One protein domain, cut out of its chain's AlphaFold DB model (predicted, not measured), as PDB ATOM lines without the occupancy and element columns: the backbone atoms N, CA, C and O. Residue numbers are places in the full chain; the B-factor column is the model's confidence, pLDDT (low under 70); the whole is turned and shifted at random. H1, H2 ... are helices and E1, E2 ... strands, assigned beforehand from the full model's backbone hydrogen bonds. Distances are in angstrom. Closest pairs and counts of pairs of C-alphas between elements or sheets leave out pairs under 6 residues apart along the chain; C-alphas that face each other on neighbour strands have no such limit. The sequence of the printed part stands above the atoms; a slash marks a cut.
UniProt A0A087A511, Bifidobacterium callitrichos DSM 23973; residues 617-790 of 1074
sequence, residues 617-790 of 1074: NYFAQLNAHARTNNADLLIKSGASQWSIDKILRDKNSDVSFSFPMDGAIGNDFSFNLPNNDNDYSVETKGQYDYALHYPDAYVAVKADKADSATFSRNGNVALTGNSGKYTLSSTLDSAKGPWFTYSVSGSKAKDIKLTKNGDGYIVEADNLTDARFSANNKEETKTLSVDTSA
ATOM      1  N   ASN A 617      41.617  31.869  44.517       53.81
ATOM      2  CA  ASN A 617      41.898  31.566  43.116       53.81
ATOM      3  C   ASN A 617      42.489  30.159  42.961       53.81
ATOM      4  O   ASN A 617      42.013  29.396  42.127       53.81
ATOM      5  N   TYR A 618      43.465  29.779  43.791       55.38
ATOM      6  CA  TYR A 618      44.057  28.438  43.757       55.38
ATOM      7  C   TYR A 618      43.034  27.329  44.058       55.38
ATOM      8  O   TYR A 618      42.910  26.366  43.303       55.38
ATOM      9  N   PHE A 619      42.219  27.483  45.105       54.22
ATOM     10  CA  PHE A 619      41.150  26.518  45.383       54.22
ATOM     11  C   PHE A 619      40.100  26.471  44.279       54.22
ATOM     12  O   PHE A 619      39.607  25.397  43.928       54.22
ATOM     13  N   ALA A 620      39.770  27.616  43.687       57.25
ATOM     14  CA  ALA A 620      38.876  27.662  42.549       57.25
ATOM     15  C   ALA A 620      39.492  26.933  41.335       57.25
ATOM     16  O   ALA A 620      38.774  26.151  40.722       57.25
ATOM     17  N   GLN A 621      40.803  27.046  41.051       56.97
ATOM     18  CA  GLN A 621      41.507  26.221  40.043       56.97
ATOM     19  C   GLN A 621      41.372  24.716  40.321       56.97
ATOM     20  O   GLN A 621      41.011  23.948  39.425       56.97
ATOM     21  N   LEU A 622      41.628  24.272  41.558       56.34
ATOM     22  CA  LEU A 622      41.555  22.850  41.917       56.34
ATOM     23  C   LEU A 622      40.136  22.280  41.761       56.34
ATOM     24  O   LEU A 622      39.979  21.180  41.215       56.34
ATOM     25  N   ASN A 623      39.124  23.048  42.177       56.09
ATOM     26  CA  ASN A 623      37.705  22.714  42.036       56.09
ATOM     27  C   ASN A 623      37.219  22.789  40.577       56.09
ATOM     28  O   ASN A 623      36.374  21.985  40.176       56.09
ATOM     29  N   ALA A 624      37.777  23.698  39.766       58.47
ATOM     30  CA  ALA A 624      37.615  23.718  38.308       58.47
ATOM     31  C   ALA A 624      37.997  22.370  37.737       58.47
ATOM     32  O   ALA A 624      37.180  21.683  37.140       58.47
ATOM     33  N   HIS A 625      39.245  21.994  38.005       57.97
ATOM     34  CA  HIS A 625      39.921  20.869  37.404       57.97
ATOM     35  C   HIS A 625      39.207  19.555  37.726       57.97
ATOM     36  O   HIS A 625      38.988  18.731  36.843       57.97
ATOM     37  N   ALA A 626      38.772  19.390  38.981       55.97
ATOM     38  CA  ALA A 626      37.958  18.253  39.394       55.97
ATOM     39  C   ALA A 626      36.619  18.193  38.629       55.97
ATOM     40  O   ALA A 626      36.240  17.134  38.132       55.97
ATOM     41  N   ARG A 627      35.913  19.323  38.470       59.66
ATOM     42  CA  ARG A 627      34.665  19.373  37.690       59.66
ATOM     43  C   ARG A 627      34.889  19.145  36.196       59.66
ATOM     44  O   ARG A 627      34.134  18.394  35.593       59.66
ATOM     45  N   THR A 628      35.907  19.757  35.599       62.16
ATOM     46  CA  THR A 628      36.149  19.708  34.150       62.16
ATOM     47  C   THR A 628      36.687  18.358  33.699       62.16
ATOM     48  O   THR A 628      36.281  17.901  32.635       62.16
ATOM     49  N   ASN A 629      37.501  17.675  34.517       59.16
ATOM     50  CA  ASN A 629      37.883  16.274  34.285       59.16
ATOM     51  C   ASN A 629      36.665  15.351  34.264       59.16
ATOM     52  O   ASN A 629      36.564  14.474  33.415       59.16
ATOM     53  N   ASN A 630      35.720  15.566  35.181       56.97
ATOM     54  CA  ASN A 630      34.500  14.766  35.257       56.97
ATOM     55  C   ASN A 630      33.487  15.097  34.143       56.97
ATOM     56  O   ASN A 630      32.540  14.337  33.945       56.97
ATOM     57  N   ALA A 631      33.669  16.214  33.428       63.91
ATOM     58  CA  ALA A 631      32.714  16.749  32.459       63.91
ATOM     59  C   ALA A 631      33.228  16.807  31.002       63.91
ATOM     60  O   ALA A 631      32.435  17.085  30.108       63.91
ATOM     61  N   ASP A 632      34.511  16.541  30.724       74.94
ATOM     62  CA  ASP A 632      35.107  16.562  29.370       74.94
ATOM     63  C   ASP A 632      34.801  17.846  28.556       74.94
ATOM     64  O   ASP A 632      34.497  17.792  27.363       74.94
ATOM     65  N   LEU A 633      34.854  19.022  29.197       83.56
ATOM     66  CA  LEU A 633      34.357  20.261  28.587       83.56
ATOM     67  C   LEU A 633      35.240  20.775  27.433       83.56
ATOM     68  O   LEU A 633      36.449  21.002  27.588       83.56
ATOM     69  N   LEU A 634      34.593  21.024  26.293       88.00
ATOM     70  CA  LEU A 634      35.169  21.535  25.050       88.00
ATOM     71  C   LEU A 634      34.466  22.828  24.617       88.00
ATOM     72  O   LEU A 634      33.243  22.871  24.516       88.00
ATOM     73  N   ILE A 635      35.248  23.856  24.292       89.56
ATOM     74  CA  ILE A 635      34.800  25.076  23.609       89.56
ATOM     75  C   ILE A 635      35.249  24.995  22.146       89.56
ATOM     76  O   ILE A 635      36.375  24.572  21.880       89.56
ATOM     77  N   LYS A 636      34.414  25.406  21.188       90.81
ATOM     78  CA  LYS A 636      34.753  25.416  19.753       90.81
ATOM     79  C   LYS A 636      34.386  26.739  19.090       90.81
ATOM     80  O   LYS A 636      33.446  27.405  19.510       90.81
ATOM     81  N   SER A 637      35.116  27.097  18.035       89.69
ATOM     82  CA  SER A 637      34.794  28.209  17.133       89.69
ATOM     83  C   SER A 637      35.422  27.960  15.761       89.69
ATOM     84  O   SER A 637      36.645  27.886  15.629       89.69
ATOM     85  N   GLY A 638      34.591  27.777  14.732       83.50
ATOM     86  CA  GLY A 638      35.054  27.362  13.405       83.50
ATOM     87  C   GLY A 638      35.827  26.036  13.452       83.50
ATOM     88  O   GLY A 638      35.316  25.030  13.939       83.50
ATOM     89  N   ALA A 639      37.066  26.037  12.949       80.69
ATOM     90  CA  ALA A 639      37.973  24.885  13.021       80.69
ATOM     91  C   ALA A 639      38.735  24.773  14.361       80.69
ATOM     92  O   ALA A 639      39.375  23.752  14.621       80.69
ATOM     93  N   SER A 640      38.684  25.808  15.204       80.38
ATOM     94  CA  SER A 640      39.403  25.868  16.477       80.38
ATOM     95  C   SER A 640      38.617  25.181  17.591       80.38
ATOM     96  O   SER A 640      37.394  25.305  17.684       80.38
ATOM     97  N   GLN A 641      39.331  24.472  18.465       87.38
ATOM     98  CA  GLN A 641      38.766  23.801  19.633       87.38
ATOM     99  C   GLN A 641      39.706  23.914  20.832       87.38
ATOM    100  O   GLN A 641      40.921  23.758  20.698       87.38
ATOM    101  N   TRP A 642      39.134  24.119  22.013       82.25
ATOM    102  CA  TRP A 642      39.858  24.250  23.266       82.25
ATOM    103  C   TRP A 642      39.217  23.361  24.326       82.25
ATOM    104  O   TRP A 642      38.040  23.496  24.649       82.25
ATOM    105  N   SER A 643      39.999  22.440  24.880       81.56
ATOM    106  CA  SER A 643      39.594  21.672  26.056       81.56
ATOM    107  C   SER A 643      39.902  22.496  27.295       81.56
ATOM    108  O   SER A 643      41.051  22.901  27.483       81.56
ATOM    109  N   ILE A 644      38.899  22.725  28.147       75.00
ATOM    110  CA  ILE A 644      39.108  23.491  29.379       75.00
ATOM    111  C   ILE A 644      40.083  22.779  30.320       75.00
ATOM    112  O   ILE A 644      40.895  23.445  30.952       75.00
ATOM    113  N   ASP A 645      40.098  21.444  30.348       70.25
ATOM    114  CA  ASP A 645      41.130  20.696  31.076       70.25
ATOM    115  C   ASP A 645      42.550  21.069  30.609       70.25
ATOM    116  O   ASP A 645      43.427  21.344  31.425       70.25
ATOM    117  N   LYS A 646      42.781  21.161  29.291       67.75
ATOM    118  CA  LYS A 646      44.090  21.566  28.752       67.75
ATOM    119  C   LYS A 646      44.440  23.014  29.102       67.75
ATOM    120  O   LYS A 646      45.585  23.261  29.468       67.75
ATOM    121  N   ILE A 647      43.466  23.929  29.043       68.06
ATOM    122  CA  ILE A 647      43.633  25.337  29.447       68.06
ATOM    123  C   ILE A 647      44.026  25.431  30.931       68.06
ATOM    124  O   ILE A 647      45.001  26.089  31.277       68.06
ATOM    125  N   LEU A 648      43.305  24.730  31.813       60.34
ATOM    126  CA  LEU A 648      43.546  24.743  33.260       60.34
ATOM    127  C   LEU A 648      44.842  24.028  33.675       60.34
ATOM    128  O   LEU A 648      45.374  24.321  34.739       60.34
ATOM    129  N   ARG A 649      45.350  23.094  32.859       57.19
ATOM    130  CA  ARG A 649      46.667  22.446  33.035       57.19
ATOM    131  C   ARG A 649      47.832  23.237  32.420       57.19
ATOM    132  O   ARG A 649      48.907  22.667  32.255       57.19
ATOM    133  N   ASP A 650      47.605  24.489  32.013       51.72
ATOM    134  CA  ASP A 650      48.588  25.366  31.349       51.72
ATOM    135  C   ASP A 650      49.243  24.735  30.098       51.72
ATOM    136  O   ASP A 650      50.373  25.040  29.716       51.72
ATOM    137  N   LYS A 651      48.523  23.825  29.420       43.88
ATOM    138  CA  LYS A 651      49.008  23.119  28.225       43.88
ATOM    139  C   LYS A 651      48.856  23.990  26.980       43.88
ATOM    140  O   LYS A 651      48.053  23.652  26.111       43.88
ATOM    141  N   ASN A 652      49.629  25.078  26.915       48.97
ATOM    142  CA  ASN A 652      49.793  25.981  25.765       48.97
ATOM    143  C   ASN A 652      48.509  26.158  24.935       48.97
ATOM    144  O   ASN A 652      48.366  25.626  23.834       48.97
ATOM    145  N   SER A 653      47.569  26.918  25.487       52.06
ATOM    146  CA  SER A 653      46.369  27.365  24.787       52.06
ATOM    147  C   SER A 653      46.364  28.879  24.668       52.06
ATOM    148  O   SER A 653      46.571  29.564  25.668       52.06
ATOM    149  N   ASP A 654      45.970  29.401  23.508       54.94
ATOM    150  CA  ASP A 654      45.803  30.844  23.244       54.94
ATOM    151  C   ASP A 654      44.622  31.483  24.023       54.94
ATOM    152  O   ASP A 654      44.187  32.598  23.743       54.94
ATOM    153  N   VAL A 655      44.073  30.757  25.001       57.62
ATOM    154  CA  VAL A 655      42.930  31.110  25.847       57.62
ATOM    155  C   VAL A 655      43.434  31.299  27.271       57.62
ATOM    156  O   VAL A 655      43.949  30.368  27.884       57.62
ATOM    157  N   SER A 656      43.245  32.499  27.817       57.97
ATOM    158  CA  SER A 656      43.595  32.822  29.207       57.97
ATOM    159  C   SER A 656      42.360  32.736  30.103       57.97
ATOM    160  O   SER A 656      41.271  33.142  29.699       57.97
ATOM    161  N   PHE A 657      42.506  32.255  31.335       63.00
ATOM    162  CA  PHE A 657      41.407  32.179  32.303       63.00
ATOM    163  C   PHE A 657      41.656  33.074  33.520       63.00
ATOM    164  O   PHE A 657      42.790  33.440  33.829       63.00
ATOM    165  N   SER A 658      40.575  33.460  34.192       55.78
ATOM    166  CA  SER A 658      40.596  34.323  35.372       55.78
ATOM    167  C   SER A 658      39.463  33.987  36.337       55.78
ATOM    168  O   SER A 658      38.441  33.413  35.955       55.78
ATOM    169  N   PHE A 659      39.656  34.394  37.588       55.72
ATOM    170  CA  PHE A 659      38.727  34.209  38.698       55.72
ATOM    171  C   PHE A 659      38.004  35.516  39.028       55.72
ATOM    172  O   PHE A 659      38.628  36.579  38.930       55.72
ATOM    173  N   PRO A 660      36.724  35.472  39.439       48.91
ATOM    174  CA  PRO A 660      36.058  36.644  39.988       48.91
ATOM    175  C   PRO A 660      36.790  37.127  41.252       48.91
ATOM    176  O   PRO A 660      37.054  36.359  42.174       48.91
ATOM    177  N   MET A 661      37.135  38.418  41.292       39.16
ATOM    178  CA  MET A 661      37.921  39.013  42.386       39.16
ATOM    179  C   MET A 661      37.138  39.242  43.690       39.16
ATOM    180  O   MET A 661      37.708  39.730  44.661       39.16
ATOM    181  N   ASP A 662      35.840  38.939  43.734       41.94
ATOM    182  CA  ASP A 662      34.976  39.256  44.881       41.94
ATOM    183  C   ASP A 662      35.165  38.318  46.085       41.94
ATOM    184  O   ASP A 662      34.624  38.565  47.164       41.94
ATOM    185  N   GLY A 663      35.979  37.272  45.933       38.94
ATOM    186  CA  GLY A 663      36.416  36.431  47.035       38.94
ATOM    187  C   GLY A 663      35.292  35.614  47.678       38.94
ATOM    188  O   GLY A 663      35.460  35.139  48.807       38.94
ATOM    189  N   ALA A 664      34.168  35.422  46.990       36.25
ATOM    190  CA  ALA A 664      33.265  34.331  47.315       36.25
ATOM    191  C   ALA A 664      33.956  32.989  47.015       36.25
ATOM    192  O   ALA A 664      34.778  32.888  46.103       36.25
ATOM    193  N   ILE A 665      33.583  31.923  47.728       38.75
ATOM    194  CA  ILE A 665      33.859  30.547  47.279       38.75
ATOM    195  C   ILE A 665      32.830  30.231  46.177       38.75
ATOM    196  O   ILE A 665      31.886  29.463  46.365       38.75
ATOM    197  N   GLY A 666      32.959  30.955  45.063       46.94
ATOM    198  CA  GLY A 666      32.150  30.850  43.857       46.94
ATOM    199  C   GLY A 666      32.763  29.834  42.902       46.94
ATOM    200  O   GLY A 666      33.981  29.704  42.805       46.94
ATOM    201  N   ASN A 667      31.918  29.081  42.208       51.41
ATOM    202  CA  ASN A 667      32.340  27.946  41.390       51.41
ATOM    203  C   ASN A 667      32.646  28.330  39.935       51.41
ATOM    204  O   ASN A 667      32.697  27.445  39.079       51.41
ATOM    205  N   ASP A 668      32.844  29.622  39.676       58.81
ATOM    206  CA  ASP A 668      32.602  30.235  38.376       58.81
ATOM    207  C   ASP A 668      33.919  30.710  37.744       58.81
ATOM    208  O   ASP A 668      34.777  31.301  38.404       58.81
ATOM    209  N   PHE A 669      34.075  30.447  36.446       66.31
ATOM    210  CA  PHE A 669      35.305  30.692  35.689       66.31
ATOM    211  C   PHE A 669      35.045  31.666  34.555       66.31
ATOM    212  O   PHE A 669      34.071  31.516  33.820       66.31
ATOM    213  N   SER A 670      35.961  32.608  34.349       68.00
ATOM    214  CA  SER A 670      35.950  33.458  33.161       68.00
ATOM    215  C   SER A 670      37.067  33.027  32.216       68.00
ATOM    216  O   SER A 670      38.248  33.202  32.517       68.00
ATOM    217  N   PHE A 671      36.698  32.473  31.062       70.56
ATOM    218  CA  PHE A 671      37.624  32.208  29.963       70.56
ATOM    219  C   PHE A 671      37.615  33.390  29.001       70.56
ATOM    220  O   PHE A 671      36.562  33.865  28.586       70.56
ATOM    221  N   ASN A 672      38.801  33.860  28.642       66.44
ATOM    222  CA  ASN A 672      38.994  34.938  27.692       66.44
ATOM    223  C   ASN A 672      39.307  34.298  26.346       66.44
ATOM    224  O   ASN A 672      40.434  33.856  26.106       66.44
ATOM    225  N   LEU A 673      38.274  34.185  25.521       76.31
ATOM    226  CA  LEU A 673      38.352  33.561  24.210       76.31
ATOM    227  C   LEU A 673      39.127  34.472  23.236       76.31
ATOM    228  O   LEU A 673      39.154  35.688  23.433       76.31
ATOM    229  N   PRO A 674      39.796  33.915  22.209       60.94
ATOM    230  CA  PRO A 674      40.824  34.643  21.464       60.94
ATOM    231  C   PRO A 674      40.271  35.564  20.366       60.94
ATOM    232  O   PRO A 674      41.051  36.208  19.677       60.94
ATOM    233  N   ASN A 675      38.950  35.617  20.159       68.31
ATOM    234  CA  ASN A 675      38.329  36.563  19.236       68.31
ATOM    235  C   ASN A 675      36.905  36.930  19.682       68.31
ATOM    236  O   ASN A 675      36.030  36.073  19.740       68.31
ATOM    237  N   ASN A 676      36.648  38.218  19.905       66.38
ATOM    238  CA  ASN A 676      35.319  38.715  20.277       66.38
ATOM    239  C   ASN A 676      34.363  38.867  19.074       66.38
ATOM    240  O   ASN A 676      33.187  39.156  19.270       66.38
ATOM    241  N   ASP A 677      34.837  38.679  17.837       66.69
ATOM    242  CA  ASP A 677      34.008  38.745  16.625       66.69
ATOM    243  C   ASP A 677      33.361  37.392  16.247       66.69
ATOM    244  O   ASP A 677      32.535  37.345  15.337       66.69
ATOM    245  N   ASN A 678      33.740  36.290  16.906       79.19
ATOM    246  CA  ASN A 678      33.346  34.929  16.526       79.19
ATOM    247  C   ASN A 678      32.133  34.389  17.305       79.19
ATOM    248  O   ASN A 678      31.977  34.657  18.492       79.19
ATOM    249  N   ASP A 679      31.373  33.494  16.667       87.25
ATOM    250  CA  ASP A 679      30.448  32.582  17.350       87.25
ATOM    251  C   ASP A 679      31.210  31.425  18.034       87.25
ATOM    252  O   ASP A 679      32.254  30.960  17.549       87.25
ATOM    253  N   TYR A 680      30.653  30.918  19.136       91.00
ATOM    254  CA  TYR A 680      31.235  29.855  19.959       91.00
ATOM    255  C   TYR A 680      30.217  28.767  20.317       91.00
ATOM    256  O   TYR A 680      29.030  29.037  20.505       91.00
ATOM    257  N   SER A 681      30.682  27.530  20.488       92.81
ATOM    258  CA  SER A 681      29.891  26.451  21.090       92.81
ATOM    259  C   SER A 681      30.602  25.802  22.272       92.81
ATOM    260  O   SER A 681      31.828  25.837  22.377       92.81
ATOM    261  N   VAL A 682      29.807  25.218  23.167       91.38
ATOM    262  CA  VAL A 682      30.243  24.446  24.332       91.38
ATOM    263  C   VAL A 682      29.641  23.048  24.247       91.38
ATOM    264  O   VAL A 682      28.435  22.900  24.058       91.38
ATOM    265  N   GLU A 683      30.482  22.034  24.417       92.00
ATOM    266  CA  GLU A 683      30.114  20.623  24.546       92.00
ATOM    267  C   GLU A 683      30.642  20.102  25.888       92.00
ATOM    268  O   GLU A 683      31.797  20.346  26.245       92.00
ATOM    269  N   THR A 684      29.804  19.403  26.653       84.88
ATOM    270  CA  THR A 684      30.158  18.869  27.977       84.88
ATOM    271  C   THR A 684      29.293  17.666  28.352       84.88
ATOM    272  O   THR A 684      28.123  17.570  27.978       84.88
ATOM    273  N   LYS A 685      29.852  16.747  29.141       74.00
ATOM    274  CA  LYS A 685      29.162  15.606  29.755       74.00
ATOM    275  C   LYS A 685      28.587  15.998  31.119       74.00
ATOM    276  O   LYS A 685      28.989  15.457  32.147       74.00
ATOM    277  N   GLY A 686      27.635  16.927  31.155       72.00
ATOM    278  CA  GLY A 686      27.058  17.356  32.430       72.00
ATOM    279  C   GLY A 686      25.948  18.395  32.331       72.00
ATOM    280  O   GLY A 686      25.319  18.568  31.286       72.00
ATOM    281  N   GLN A 687      25.721  19.069  33.459       78.94
ATOM    282  CA  GLN A 687      24.909  20.280  33.532       78.94
ATOM    283  C   GLN A 687      25.554  21.402  32.721       78.94
ATOM    284  O   GLN A 687      26.778  21.505  32.654       78.94
ATOM    285  N   TYR A 688      24.713  22.259  32.155       84.94
ATOM    286  CA  TYR A 688      25.138  23.499  31.528       84.94
ATOM    287  C   TYR A 688      24.811  24.633  32.489       84.94
ATOM    288  O   TYR A 688      23.663  24.786  32.897       84.94
ATOM    289  N   ASP A 689      25.811  25.427  32.840       86.25
ATOM    290  CA  ASP A 689      25.628  26.726  33.477       86.25
ATOM    291  C   ASP A 689      26.749  27.630  32.961       86.25
ATOM    292  O   ASP A 689      27.820  27.744  33.556       86.25
ATOM    293  N   TYR A 690      26.545  28.139  31.746       87.69
ATOM    294  CA  TYR A 690      27.568  28.834  30.974       87.69
ATOM    295  C   TYR A 690      27.014  30.133  30.418       87.69
ATOM    296  O   TYR A 690      25.893  30.186  29.905       87.69
ATOM    297  N   ALA A 691      27.842  31.166  30.463       86.31
ATOM    298  CA  ALA A 691      27.572  32.431  29.821       86.31
ATOM    299  C   ALA A 691      28.791  32.898  29.032       86.31
ATOM    300  O   ALA A 691      29.931  32.588  29.383       86.31
ATOM    301  N   LEU A 692      28.534  33.652  27.971       86.38
ATOM    302  CA  LEU A 692      29.546  34.290  27.152       86.38
ATOM    303  C   LEU A 692      29.299  35.799  27.136       86.38
ATOM    304  O   LEU A 692      28.187  36.266  26.877       86.38
ATOM    305  N   HIS A 693      30.359  36.539  27.444       78.75
ATOM    306  CA  HIS A 693      30.396  37.993  27.437       78.75
ATOM    307  C   HIS A 693      31.158  38.465  26.200       78.75
ATOM    308  O   HIS A 693      32.339  38.159  26.041       78.75
ATOM    309  N   TYR A 694      30.490  39.253  25.371       74.00
ATOM    310  CA  TYR A 694      31.103  40.116  24.370       74.00
ATOM    311  C   TYR A 694      31.185  41.549  24.942       74.00
ATOM    312  O   TYR A 694      30.602  41.818  25.997       74.00
ATOM    313  N   PRO A 695      31.895  42.493  24.297       66.44
ATOM    314  CA  PRO A 695      31.949  43.887  24.753       66.44
ATOM    315  C   PRO A 695      30.585  44.598  24.809       66.44
ATOM    316  O   PRO A 695      30.448  45.562  25.551       66.44
ATOM    317  N   ASP A 696      29.630  44.118  24.010       68.19
ATOM    318  CA  ASP A 696      28.326  44.696  23.656       68.19
ATOM    319  C   ASP A 696      27.142  43.722  23.891       68.19
ATOM    320  O   ASP A 696      25.981  44.061  23.637       68.19
ATOM    321  N   ALA A 697      27.413  42.500  24.368       78.00
ATOM    322  CA  ALA A 697      26.416  41.442  24.529       78.00
ATOM    323  C   ALA A 697      26.734  40.485  25.688       78.00
ATOM    324  O   ALA A 697      27.888  40.161  25.966       78.00
ATOM    325  N   TYR A 698      25.691  39.952  26.321       86.56
ATOM    326  CA  TYR A 698      25.778  38.888  27.316       86.56
ATOM    327  C   TYR A 698      24.728  37.816  27.028       86.56
ATOM    328  O   TYR A 698      23.528  38.083  27.022       86.56
ATOM    329  N   VAL A 699      25.179  36.587  26.805       92.50
ATOM    330  CA  VAL A 699      24.323  35.449  26.450       92.50
ATOM    331  C   VAL A 699      24.593  34.274  27.379       92.50
ATOM    332  O   VAL A 699      25.744  33.989  27.690       92.50
ATOM    333  N   ALA A 700      23.547  33.582  27.832       92.31
ATOM    334  CA  ALA A 700      23.670  32.526  28.834       92.31
ATOM    335  C   ALA A 700      22.731  31.336  28.597       92.31
ATOM    336  O   ALA A 700      21.608  31.483  28.113       92.31
ATOM    337  N   VAL A 701      23.197  30.159  29.010       94.75
ATOM    338  CA  VAL A 701      22.464  28.891  29.059       94.75
ATOM    339  C   VAL A 701      22.595  28.304  30.455       94.75
ATOM    340  O   VAL A 701      23.702  28.125  30.960       94.75
ATOM    341  N   LYS A 702      21.462  27.901  31.028       93.62
ATOM    342  CA  LYS A 702      21.394  26.957  32.146       93.62
ATOM    343  C   LYS A 702      20.583  25.738  31.708       93.62
ATOM    344  O   LYS A 702      19.506  25.924  31.149       93.62
ATOM    345  N   ALA A 703      21.056  24.516  31.943       92.25
ATOM    346  CA  ALA A 703      20.304  23.290  31.667       92.25
ATOM    347  C   ALA A 703      20.742  22.109  32.545       92.25
ATOM    348  O   ALA A 703      21.927  21.949  32.834       92.25
ATOM    349  N   ASP A 704      19.795  21.239  32.911       88.19
ATOM    350  CA  ASP A 704      20.072  20.025  33.696       88.19
ATOM    351  C   ASP A 704      21.036  19.068  32.963       88.19
ATOM    352  O   ASP A 704      21.872  18.424  33.598       88.19
ATOM    353  N   LYS A 705      20.912  18.965  31.631       88.19
ATOM    354  CA  LYS A 705      21.805  18.215  30.732       88.19
ATOM    355  C   LYS A 705      21.478  18.539  29.271       88.19
ATOM    356  O   LYS A 705      20.301  18.567  28.927       88.19
ATOM    357  N   ALA A 706      22.490  18.692  28.419       91.50
ATOM    358  CA  ALA A 706      22.347  18.822  26.963       91.50
ATOM    359  C   ALA A 706      23.551  18.206  26.219       91.50
ATOM    360  O   ALA A 706      24.555  17.872  26.848       91.50
ATOM    361  N   ASP A 707      23.463  18.063  24.894       90.81
ATOM    362  CA  ASP A 707      24.578  17.592  24.059       90.81
ATOM    363  C   ASP A 707      25.527  18.750  23.697       90.81
ATOM    364  O   ASP A 707      26.747  18.579  23.719       90.81
ATOM    365  N   SER A 708      24.980  19.938  23.406       93.69
ATOM    366  CA  SER A 708      25.756  21.167  23.187       93.69
ATOM    367  C   SER A 708      24.938  22.444  23.408       93.69
ATOM    368  O   SER A 708      23.704  22.439  23.357       93.69
ATOM    369  N   ALA A 709      25.640  23.558  23.620       95.94
ATOM    370  CA  ALA A 709      25.094  24.913  23.612       95.94
ATOM    371  C   ALA A 709      25.878  25.799  22.634       95.94
ATOM    372  O   ALA A 709      27.092  25.649  22.498       95.94
ATOM    373  N   THR A 710      25.209  26.741  21.968       95.38
ATOM    374  CA  THR A 710      25.842  27.687  21.030       95.38
ATOM    375  C   THR A 710      25.518  29.128  21.393       95.38
ATOM    376  O   THR A 710      24.368  29.439  21.705       95.38
ATOM    377  N   PHE A 711      26.509  30.002  21.264       94.25
ATOM    378  CA  PHE A 711      26.462  31.414  21.609       94.25
ATOM    379  C   PHE A 711      26.974  32.231  20.421       94.25
ATOM    380  O   PHE A 711      28.079  31.996  19.938       94.25
ATOM    381  N   SER A 712      26.191  33.205  19.972       88.88
ATOM    382  CA  SER A 712      26.561  34.109  18.880       88.88
ATOM    383  C   SER A 712      26.692  35.538  19.374       88.88
ATOM    384  O   SER A 712      25.942  35.949  20.264       88.88
ATOM    385  N   ARG A 713      27.589  36.310  18.754       79.81
ATOM    386  CA  ARG A 713      27.758  37.740  19.055       79.81
ATOM    387  C   ARG A 713      26.451  38.523  18.914       79.81
ATOM    388  O   ARG A 713      26.160  39.392  19.726       79.81
ATOM    389  N   ASN A 714      25.609  38.153  17.950       81.12
ATOM    390  CA  ASN A 714      24.340  38.830  17.659       81.12
ATOM    391  C   ASN A 714      23.214  38.508  18.674       81.12
ATOM    392  O   ASN A 714      22.034  38.630  18.347       81.12
ATOM    393  N   GLY A 715      23.548  38.031  19.879       84.06
ATOM    394  CA  GLY A 715      22.581  37.680  20.928       84.06
ATOM    395  C   GLY A 715      21.830  36.370  20.689       84.06
ATOM    396  O   GLY A 715      20.829  36.097  21.351       84.06
ATOM    397  N   ASN A 716      22.271  35.549  19.731       91.50
ATOM    398  CA  ASN A 716      21.620  34.269  19.469       91.50
ATOM    399  C   ASN A 716      22.173  33.194  20.405       91.50
ATOM    400  O   ASN A 716      23.388  33.053  20.561       91.50
ATOM    401  N   VAL A 717      21.272  32.406  20.980       95.62
ATOM    402  CA  VAL A 717      21.589  31.339  21.930       95.62
ATOM    403  C   VAL A 717      20.838  30.086  21.517       95.62
ATOM    404  O   VAL A 717      19.654  30.166  21.198       95.62
ATOM    405  N   ALA A 718      21.488  28.928  21.522       96.69
ATOM    406  CA  ALA A 718      20.809  27.657  21.290       96.69
ATOM    407  C   ALA A 718      21.301  26.564  22.235       96.69
ATOM    408  O   ALA A 718      22.416  26.622  22.756       96.69
ATOM    409  N   LEU A 719      20.446  25.566  22.422       96.31
ATOM    410  CA  LEU A 719      20.678  24.365  23.202       96.31
ATOM    411  C   LEU A 719      20.183  23.168  22.385       96.31
ATOM    412  O   LEU A 719      19.076  23.200  21.842       96.31
ATOM    413  N   THR A 720      21.002  22.128  22.284       95.62
ATOM    414  CA  THR A 720      20.733  20.934  21.472       95.62
ATOM    415  C   THR A 720      20.867  19.689  22.336       95.62
ATOM    416  O   THR A 720      21.780  19.594  23.156       95.62
ATOM    417  N   GLY A 721      19.963  18.725  22.171       93.62
ATOM    418  CA  GLY A 721      20.005  17.477  22.938       93.62
ATOM    419  C   GLY A 721      19.614  17.609  24.411       93.62
ATOM    420  O   GLY A 721      19.999  16.766  25.219       93.62
ATOM    421  N   ASN A 722      18.874  18.654  24.788       94.56
ATOM    422  CA  ASN A 722      18.461  18.886  26.170       94.56
ATOM    423  C   ASN A 722      17.614  17.727  26.729       94.56
ATOM    424  O   ASN A 722      16.693  17.228  26.081       94.56
ATOM    425  N   SER A 723      17.897  17.334  27.972       89.94
ATOM    426  CA  SER A 723      17.138  16.324  28.713       89.94
ATOM    427  C   SER A 723      16.883  16.773  30.158       89.94
ATOM    428  O   SER A 723      17.440  16.218  31.107       89.94
ATOM    429  N   GLY A 724      16.045  17.796  30.320       91.12
ATOM    430  CA  GLY A 724      15.625  18.320  31.620       91.12
ATOM    431  C   GLY A 724      15.190  19.780  31.540       91.12
ATOM    432  O   GLY A 724      14.802  20.268  30.477       91.12
ATOM    433  N   LYS A 725      15.235  20.488  32.668       95.12
ATOM    434  CA  LYS A 725      14.942  21.922  32.715       95.12
ATOM    435  C   LYS A 725      16.037  22.715  32.022       95.12
ATOM    436  O   LYS A 725      17.213  22.388  32.158       95.12
ATOM    437  N   TYR A 726      15.641  23.800  31.367       95.69
ATOM    438  CA  TYR A 726      16.553  24.744  30.734       95.69
ATOM    439  C   TYR A 726      16.133  26.201  30.966       95.69
ATOM    440  O   TYR A 726      14.993  26.513  31.322       95.69
ATOM    441  N   THR A 727      17.066  27.118  30.732       97.06
ATOM    442  CA  THR A 727      16.847  28.554  30.552       97.06
ATOM    443  C   THR A 727      17.900  29.095  29.587       97.06
ATOM    444  O   THR A 727      19.093  28.939  29.832       97.06
ATOM    445  N   LEU A 728      17.464  29.729  28.501       97.69
ATOM    446  CA  LEU A 728      18.300  30.502  27.580       97.69
ATOM    447  C   LEU A 728      18.044  31.985  27.852       97.69
ATOM    448  O   LEU A 728      16.887  32.373  28.012       97.69
ATOM    449  N   SER A 729      19.092  32.804  27.863       95.19
ATOM    450  CA  SER A 729      19.015  34.249  28.112       95.19
ATOM    451  C   SER A 729      19.908  35.024  27.151       95.19
ATOM    452  O   SER A 729      21.033  34.603  26.889       95.19
ATOM    453  N   SER A 730      19.438  36.179  26.686       93.75
ATOM    454  CA  SER A 730      20.215  37.125  25.885       93.75
ATOM    455  C   SER A 730      19.969  38.562  26.336       93.75
ATOM    456  O   SER A 730      18.825  39.010  26.438       93.75
ATOM    457  N   THR A 731      21.062  39.281  26.555       88.69
ATOM    458  CA  THR A 731      21.148  40.714  26.816       88.69
ATOM    459  C   THR A 731      22.024  41.326  25.728       88.69
ATOM    460  O   THR A 731      23.130  40.845  25.497       88.69
ATOM    461  N   LEU A 732      21.558  42.389  25.076       78.62
ATOM    462  CA  LEU A 732      22.354  43.165  24.121       78.62
ATOM    463  C   LEU A 732      22.356  44.625  24.562       78.62
ATOM    464  O   LEU A 732      21.296  45.144  24.910       78.62
ATOM    465  N   ASP A 733      23.497  45.303  24.485       66.56
ATOM    466  CA  ASP A 733      23.546  46.755  24.696       66.56
ATOM    467  C   ASP A 733      22.847  47.506  23.545       66.56
ATOM    468  O   ASP A 733      22.284  48.578  23.752       66.56
ATOM    469  N   SER A 734      22.771  46.889  22.358       58.72
ATOM    470  CA  SER A 734      21.949  47.317  21.215       58.72
ATOM    471  C   SER A 734      20.473  46.879  21.295       58.72
ATOM    472  O   SER A 734      19.727  47.025  20.323       58.72
ATOM    473  N   ALA A 735      20.003  46.321  22.423       56.69
ATOM    474  CA  ALA A 735      18.601  45.933  22.581       56.69
ATOM    475  C   ALA A 735      17.677  47.162  22.620       56.69
ATOM    476  O   ALA A 735      17.482  47.793  23.658       56.69
ATOM    477  N   LYS A 736      17.052  47.457  21.480       54.28
ATOM    478  CA  LYS A 736      16.017  48.487  21.351       54.28
ATOM    479  C   LYS A 736      14.746  48.052  22.078       54.28
ATOM    480  O   LYS A 736      14.291  46.915  21.943       54.28
ATOM    481  N   GLY A 737      14.185  48.974  22.859       63.59
ATOM    482  CA  GLY A 737      12.977  48.767  23.652       63.59
ATOM    483  C   GLY A 737      13.193  48.874  25.170       63.59
ATOM    484  O   GLY A 737      14.283  49.183  25.644       63.59
ATOM    485  N   PRO A 738      12.134  48.639  25.962       74.31
ATOM    486  CA  PRO A 738      12.129  48.847  27.412       74.31
ATOM    487  C   PRO A 738      12.698  47.667  28.216       74.31
ATOM    488  O   PRO A 738      12.674  47.717  29.444       74.31
ATOM    489  N   TRP A 739      13.181  46.611  27.548       81.75
ATOM    490  CA  TRP A 739      13.699  45.377  28.147       81.75
ATOM    491  C   TRP A 739      15.104  45.077  27.618       81.75
ATOM    492  O   TRP A 739      15.284  44.929  26.412       81.75
ATOM    493  N   PHE A 740      16.081  44.936  28.515       80.62
ATOM    494  CA  PHE A 740      17.482  44.687  28.145       80.62
ATOM    495  C   PHE A 740      17.771  43.196  27.953       80.62
ATOM    496  O   PHE A 740      18.474  42.809  27.024       80.62
ATOM    497  N   THR A 741      17.213  42.357  28.829       88.12
ATOM    498  CA  THR A 741      17.439  40.906  28.840       88.12
ATOM    499  C   THR A 741      16.148  40.186  28.501       88.12
ATOM    500  O   THR A 741      15.156  40.396  29.192       88.12
ATOM    501  N   TYR A 742      16.171  39.305  27.506       93.25
ATOM    502  CA  TYR A 742      15.090  38.365  27.209       93.25
ATOM    503  C   TYR A 742      15.534  36.943  27.541       93.25
ATOM    504  O   TYR A 742      16.699  36.591  27.345       93.25
ATOM    505  N   SER A 743      14.601  36.112  27.997       94.69
ATOM    506  CA  SER A 743      14.866  34.710  28.316       94.69
ATOM    507  C   SER A 743      13.704  33.795  27.942       94.69
ATOM    508  O   SER A 743      12.542  34.205  27.924       94.69
ATOM    509  N   VAL A 744      14.015  32.521  27.704       96.31
ATOM    510  CA  VAL A 744      13.040  31.428  27.610       96.31
ATOM    511  C   VAL A 744      13.469  30.272  28.503       96.31
ATOM    512  O   VAL A 744      14.635  29.895  28.534       96.31
ATOM    513  N   SER A 745      12.513  29.699  29.227       95.81
ATOM    514  CA  SER A 745      12.703  28.568  30.133       95.81
ATOM    515  C   SER A 745      11.622  27.514  29.911       95.81
ATOM    516  O   SER A 745      10.535  27.831  29.427       95.81
ATOM    517  N   GLY A 746      11.913  26.264  30.257       93.94
ATOM    518  CA  GLY A 746      10.992  25.141  30.093       93.94
ATOM    519  C   GLY A 746      11.653  23.825  30.488       93.94
ATOM    520  O   GLY A 746      12.721  23.821  31.104       93.94
ATOM    521  N   SER A 747      11.016  22.704  30.152       93.69
ATOM    522  CA  SER A 747      11.536  21.359  30.434       93.69
ATOM    523  C   SER A 747      11.252  20.308  29.359       93.69
ATOM    524  O   SER A 747      11.817  19.217  29.427       93.69
ATOM    525  N   LYS A 748      10.402  20.608  28.364       91.75
ATOM    526  CA  LYS A 748      10.029  19.649  27.308       91.75
ATOM    527  C   LYS A 748      10.798  19.788  25.994       91.75
ATOM    528  O   LYS A 748      10.803  18.831  25.225       91.75
ATOM    529  N   ALA A 749      11.384  20.952  25.709       94.50
ATOM    530  CA  ALA A 749      12.158  21.149  24.485       94.50
ATOM    531  C   ALA A 749      13.472  20.362  24.558       94.50
ATOM    532  O   ALA A 749      14.222  20.498  25.530       94.50
ATOM    533  N   LYS A 750      13.755  19.565  23.528       95.06
ATOM    534  CA  LYS A 750      15.060  18.925  23.338       95.06
ATOM    535  C   LYS A 750      16.013  19.872  22.616       95.06
ATOM    536  O   LYS A 750      17.170  20.004  23.007       95.06
ATOM    537  N   ASP A 751      15.513  20.538  21.582       96.88
ATOM    538  CA  ASP A 751      16.287  21.440  20.740       96.88
ATOM    539  C   ASP A 751      15.578  22.799  20.744       96.88
ATOM    540  O   ASP A 751      14.417  22.896  20.345       96.88
ATOM    541  N   ILE A 752      16.251  23.843  21.242       97.31
ATOM    542  CA  ILE A 752      15.685  25.192  21.379       97.31
ATOM    543  C   ILE A 752      16.702  26.276  21.025       97.31
ATOM    544  O   ILE A 752      17.877  26.198  21.382       97.31
ATOM    545  N   LYS A 753      16.228  27.325  20.352       97.62
ATOM    546  CA  LYS A 753      17.002  28.491  19.937       97.62
ATOM    547  C   LYS A 753      16.255  29.786  20.254       97.62
ATOM    548  O   LYS A 753      15.098  29.941  19.882       97.62
ATOM    549  N   LEU A 754      16.950  30.730  20.880       97.00
ATOM    550  CA  LEU A 754      16.563  32.123  21.090       97.00
ATOM    551  C   LEU A 754      17.351  32.984  20.087       97.00
ATOM    552  O   LEU A 754      18.580  32.977  20.102       97.00
ATOM    553  N   THR A 755      16.661  33.689  19.190       93.81
ATOM    554  CA  THR A 755      17.263  34.477  18.095       93.81
ATOM    555  C   THR A 755      16.793  35.927  18.179       93.81
ATOM    556  O   THR A 755      15.593  36.151  18.341       93.81
ATOM    557  N   LYS A 756      17.681  36.919  18.053       87.56
ATOM    558  CA  LYS A 756      17.270  38.336  18.047       87.56
ATOM    559  C   LYS A 756      16.421  38.646  16.806       87.56
ATOM    560  O   LYS A 756      16.784  38.237  15.707       87.56
ATOM    561  N   ASN A 757      15.316  39.384  16.965       85.88
ATOM    562  CA  ASN A 757      14.498  39.854  15.841       85.88
ATOM    563  C   ASN A 757      13.905  41.248  16.108       85.88
ATOM    564  O   ASN A 757      13.015  41.385  16.946       85.88
ATOM    565  N   GLY A 758      14.386  42.284  15.411       80.19
ATOM    566  CA  GLY A 758      13.933  43.669  15.624       80.19
ATOM    567  C   GLY A 758      14.056  44.084  17.094       80.19
ATOM    568  O   GLY A 758      15.104  43.875  17.700       80.19
ATOM    569  N   ASP A 759      12.969  44.572  17.695       77.38
ATOM    570  CA  ASP A 759      12.890  44.945  19.123       77.38
ATOM    571  C   ASP A 759      12.618  43.743  20.058       77.38
ATOM    572  O   ASP A 759      12.669  43.856  21.283       77.38
ATOM    573  N   GLY A 760      12.358  42.561  19.494       86.19
ATOM    574  CA  GLY A 760      12.040  41.326  20.210       86.19
ATOM    575  C   GLY A 760      13.025  40.193  19.943       86.19
ATOM    576  O   GLY A 760      14.190  40.412  19.585       86.19
ATOM    577  N   TYR A 761      12.538  38.970  20.146       92.31
ATOM    578  CA  TYR A 761      13.246  37.718  19.900       92.31
ATOM    579  C   TYR A 761      12.298  36.664  19.319       92.31
ATOM    580  O   TYR A 761      11.154  36.547  19.753       92.31
ATOM    581  N   ILE A 762      12.792  35.850  18.388       94.50
ATOM    582  CA  ILE A 762      12.124  34.624  17.937       94.50
ATOM    583  C   ILE A 762      12.679  33.454  18.741       94.50
ATOM    584  O   ILE A 762      13.895  33.251  18.801       94.50
ATOM    585  N   VAL A 763      11.786  32.653  19.316       96.88
ATOM    586  CA  VAL A 763      12.118  31.354  19.893       96.88
ATOM    587  C   VAL A 763      11.628  30.247  18.976       96.88
ATOM    588  O   VAL A 763      10.447  30.179  18.640       96.88
ATOM    589  N   GLU A 764      12.554  29.380  18.581       96.94
ATOM    590  CA  GLU A 764      12.315  28.189  17.770       96.94
ATOM    591  C   GLU A 764      12.637  26.944  18.601       96.94
ATOM    592  O   GLU A 764      13.724  26.862  19.173       96.94
ATOM    593  N   ALA A 765      11.712  25.985  18.687       96.25
ATOM    594  CA  ALA A 765      11.948  24.718  19.379       96.25
ATOM    595  C   ALA A 765      11.138  23.552  18.799       96.25
ATOM    596  O   ALA A 765      10.150  23.738  18.083       96.25
ATOM    597  N   ASP A 766      11.527  22.332  19.165       94.94
ATOM    598  CA  ASP A 766      10.759  21.119  18.875       94.94
ATOM    599  C   ASP A 766       9.451  21.026  19.687       94.94
ATOM    600  O   ASP A 766       8.461  20.491  19.181       94.94
ATOM    601  N   ASN A 767       9.423  21.574  20.909       92.38
ATOM    602  CA  ASN A 767       8.251  21.580  21.790       92.38
ATOM    603  C   ASN A 767       8.201  22.814  22.719       92.38
ATOM    604  O   ASN A 767       9.022  22.945  23.624       92.38
ATOM    605  N   LEU A 768       7.192  23.679  22.545       92.81
ATOM    606  CA  LEU A 768       6.965  24.886  23.362       92.81
ATOM    607  C   LEU A 768       5.766  24.777  24.331       92.81
ATOM    608  O   LEU A 768       5.351  25.779  24.904       92.81
ATOM    609  N   THR A 769       5.220  23.578  24.576       88.38
ATOM    610  CA  THR A 769       4.023  23.372  25.438       88.38
ATOM    611  C   THR A 769       4.262  23.557  26.948       88.38
ATOM    612  O   THR A 769       3.402  23.246  27.774       88.38
ATOM    613  N   ASP A 770       5.460  23.955  27.364       89.44
ATOM    614  CA  ASP A 770       5.748  24.421  28.727       89.44
ATOM    615  C   ASP A 770       6.674  25.648  28.748       89.44
ATOM    616  O   ASP A 770       7.292  25.947  29.772       89.44
ATOM    617  N   ALA A 771       6.765  26.360  27.620       90.38
ATOM    618  CA  ALA A 771       7.662  27.489  27.467       90.38
ATOM    619  C   ALA A 771       7.195  28.689  28.304       90.38
ATOM    620  O   ALA A 771       6.059  29.165  28.223       90.38
ATOM    621  N   ARG A 772       8.117  29.221  29.103       91.25
ATOM    622  CA  ARG A 772       7.947  30.457  29.857       91.25
ATOM    623  C   ARG A 772       8.988  31.463  29.404       91.25
ATOM    624  O   ARG A 772      10.183  31.295  29.656       91.25
ATOM    625  N   PHE A 773       8.504  32.520  28.774       93.69
ATOM    626  CA  PHE A 773       9.291  33.666  28.362       93.69
ATOM    627  C   PHE A 773       9.386  34.678  29.499       93.69
ATOM    628  O   PHE A 773       8.466  34.810  30.314       93.69
ATOM    629  N   SER A 774      10.476  35.429  29.544       90.06
ATOM    630  CA  SER A 774      10.596  36.602  30.400       90.06
ATOM    631  C   SER A 774      11.426  37.692  29.742       90.06
ATOM    632  O   SER A 774      12.199  37.436  28.819       90.06
ATOM    633  N   ALA A 775      11.244  38.917  30.224       89.12
ATOM    634  CA  ALA A 775      12.081  40.045  29.867       89.12
ATOM    635  C   ALA A 775      12.317  40.929  31.098       89.12
ATOM    636  O   ALA A 775      11.423  41.082  31.933       89.12
ATOM    637  N   ASN A 776      13.526  41.472  31.236       84.00
ATOM    638  CA  ASN A 776      13.986  42.209  32.412       84.00
ATOM    639  C   ASN A 776      14.688  43.515  32.013       84.00
ATOM    640  O   ASN A 776      15.418  43.564  31.021       84.00
ATOM    641  N   ASN A 777      14.472  44.569  32.805       77.25
ATOM    642  CA  ASN A 777      15.038  45.902  32.580       77.25
ATOM    643  C   ASN A 777      15.829  46.446  33.784       77.25
ATOM    644  O   ASN A 777      15.875  47.651  34.012       77.25
ATOM    645  N   LYS A 778      16.458  45.554  34.562       67.56
ATOM    646  CA  LYS A 778      17.113  45.803  35.863       67.56
ATOM    647  C   LYS A 778      16.157  46.179  37.005       67.56
ATOM    648  O   LYS A 778      16.416  45.762  38.130       67.56
ATOM    649  N   GLU A 779      15.065  46.901  36.747       67.75
ATOM    650  CA  GLU A 779      14.095  47.316  37.776       67.75
ATOM    651  C   GLU A 779      12.951  46.311  37.967       67.75
ATOM    652  O   GLU A 779      12.592  45.984  39.100       67.75
ATOM    653  N   GLU A 780      12.395  45.784  36.875       76.44
ATOM    654  CA  GLU A 780      11.343  44.773  36.902       76.44
ATOM    655  C   GLU A 780      11.556  43.650  35.874       76.44
ATOM    656  O   GLU A 780      12.340  43.757  34.926       76.44
ATOM    657  N   THR A 781      10.836  42.545  36.082       80.12
ATOM    658  CA  THR A 781      10.774  41.400  35.168       80.12
ATOM    659  C   THR A 781       9.321  41.158  34.786       80.12
ATOM    660  O   THR A 781       8.474  40.981  35.664       80.12
ATOM    661  N   LYS A 782       9.021  41.090  33.488       84.88
ATOM    662  CA  LYS A 782       7.759  40.527  32.990       84.88
ATOM    663  C   LYS A 782       7.979  39.070  32.630       84.88
ATOM    664  O   LYS A 782       9.039  38.697  32.138       84.88
ATOM    665  N   THR A 783       6.960  38.252  32.848       84.81
ATOM    666  CA  THR A 783       6.950  36.849  32.429       84.81
ATOM    667  C   THR A 783       5.699  36.572  31.627       84.81
ATOM    668  O   THR A 783       4.648  37.126  31.945       84.81
ATOM    669  N   LEU A 784       5.801  35.675  30.656       85.25
ATOM    670  CA  LEU A 784       4.696  35.235  29.826       85.25
ATOM    671  C   LEU A 784       4.786  33.718  29.647       85.25
ATOM    672  O   LEU A 784       5.761  33.203  29.103       85.25
ATOM    673  N   SER A 785       3.784  32.997  30.139       82.94
ATOM    674  CA  SER A 785       3.671  31.550  29.926       82.94
ATOM    675  C   SER A 785       2.908  31.279  28.638       82.94
ATOM    676  O   SER A 785       1.863  31.885  28.410       82.94
ATOM    677  N   VAL A 786       3.411  30.351  27.830       80.88
ATOM    678  CA  VAL A 786       2.794  29.938  26.571       80.88
ATOM    679  C   VAL A 786       2.686  28.418  26.547       80.88
ATOM    680  O   VAL A 786       3.649  27.711  26.822       80.88
ATOM    681  N   ASP A 787       1.500  27.927  26.201       82.00
ATOM    682  CA  ASP A 787       1.269  26.534  25.836       82.00
ATOM    683  C   ASP A 787       0.829  26.526  24.369       82.00
ATOM    684  O   ASP A 787      -0.240  27.034  24.027       82.00
ATOM    685  N   THR A 788       1.710  26.065  23.480       85.31
ATOM    686  CA  THR A 788       1.476  26.082  22.034       85.31
ATOM    687  C   THR A 788       2.123  24.887  21.347       85.31
ATOM    688  O   THR A 788       3.191  24.416  21.738       85.31
ATOM    689  N   SER A 789       1.477  24.419  20.278       86.31
ATOM    690  CA  SER A 789       2.033  23.451  19.328       86.31
ATOM    691  C   SER A 789       2.838  24.111  18.200       86.31
ATOM    692  O   SER A 789       3.425  23.404  17.377       86.31
ATOM    693  N   ALA A 790       2.876  25.447  18.138       89.31
ATOM    694  CA  ALA A 790       3.716  26.176  17.197       89.31
ATOM    695  C   ALA A 790       5.204  25.942  17.504       89.31
ATOM    696  O   ALA A 790       5.622  25.961  18.660       89.31
TER     697      ALA A 790
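AT A GLANCE: This is residues 617 to 790 of the 1074 residues of a protein of Bifidobacterium callitrichos DSM 23973 (UniProt A0A087A511). Two twisted sheets stand partly face to face as a sandwich, and the chain passes back and forth between them, mostly two strands at a time. At one end E1 and E2 extend the larger sheet beyond the other one, and there the helices H1 and H2 and the small hairpin of E3 and E4 form an end piece. The printed part has 174 residues with two named helices and fifteen named strands, in the order H1, E1, E2, H2, then E3 to E15; the class is mixed, helices and strands. The sheets run E2 E1 E5 E8 E9 E12 E13 and E6 E7 E10 E11 E14 E15, both antiparallel. The whole is compact, with a radius of gyration of the C-alphas of 16.5 A, and spans 47 by 35 by 31 A.

HOW THE PARTS SIT: Look first at the seven-strand sheet: strand beside strand it holds E2, residues 640 to 643, E1, 634 to 637, E5, 680 to 683, E8, 708 to 711, E9, 717 to 720, E12, 752 to 757, and E13, 760 to 765. Between E1 and E5, N 636 and O 681 are 2.9 A apart, within hydrogen-bond range. The other sheet holds E6, residues 688 to 693, E7, 697 to 703, E10, 726 to 732, E11, 741 to 746, E14, 771 to 776, and E15, 781 to 786. Between E7 and E10, N 700 and O 729 are 2.9 A apart. The two sheets form the sandwich, two sheets face to face, with their strands at 24 degrees; the closest C-alphas of E9 and E10 are those of Val 717 and Leu 728, 6.6 A apart. H1, residues 617 to 631, and H2, 644 to 648, touch, closest at the C-alphas of Thr 628 and Asp 645, 5.9 A. Each is only just not on the seven-strand sheet, with 4 pairs of C-alphas within 10 A. E3, residues 656 to 658, and E4, 670 to 672, form a hairpin, with N 658 and O 670 2.9 A apart; E4 and E6 are near each other. In H1 and H2 every O i to N i+4 pair is within hydrogen-bond range.

IN THESE COORDINATES: Find C-alpha 617 at (41.898, 31.566, 43.116); from there H1 runs 20.4 A. E7 and E10 each also run 20.4 A, and E10 begins at (16.553, 24.744, 30.734). E15 runs 16.4 A and ends at C-alpha 786, (2.794, 29.938, 26.571).

THE WHOLE: The C-alphas farthest apart, of Tyr 618 and Ser 789, are 48.9 A apart. The printed part has no cut, and the link E3 to E4 is long, with 11 residues. Mean pLDDT of the printed part is 78.5; 54 residues are under 70, among them 617 to 631 and 646 to 670.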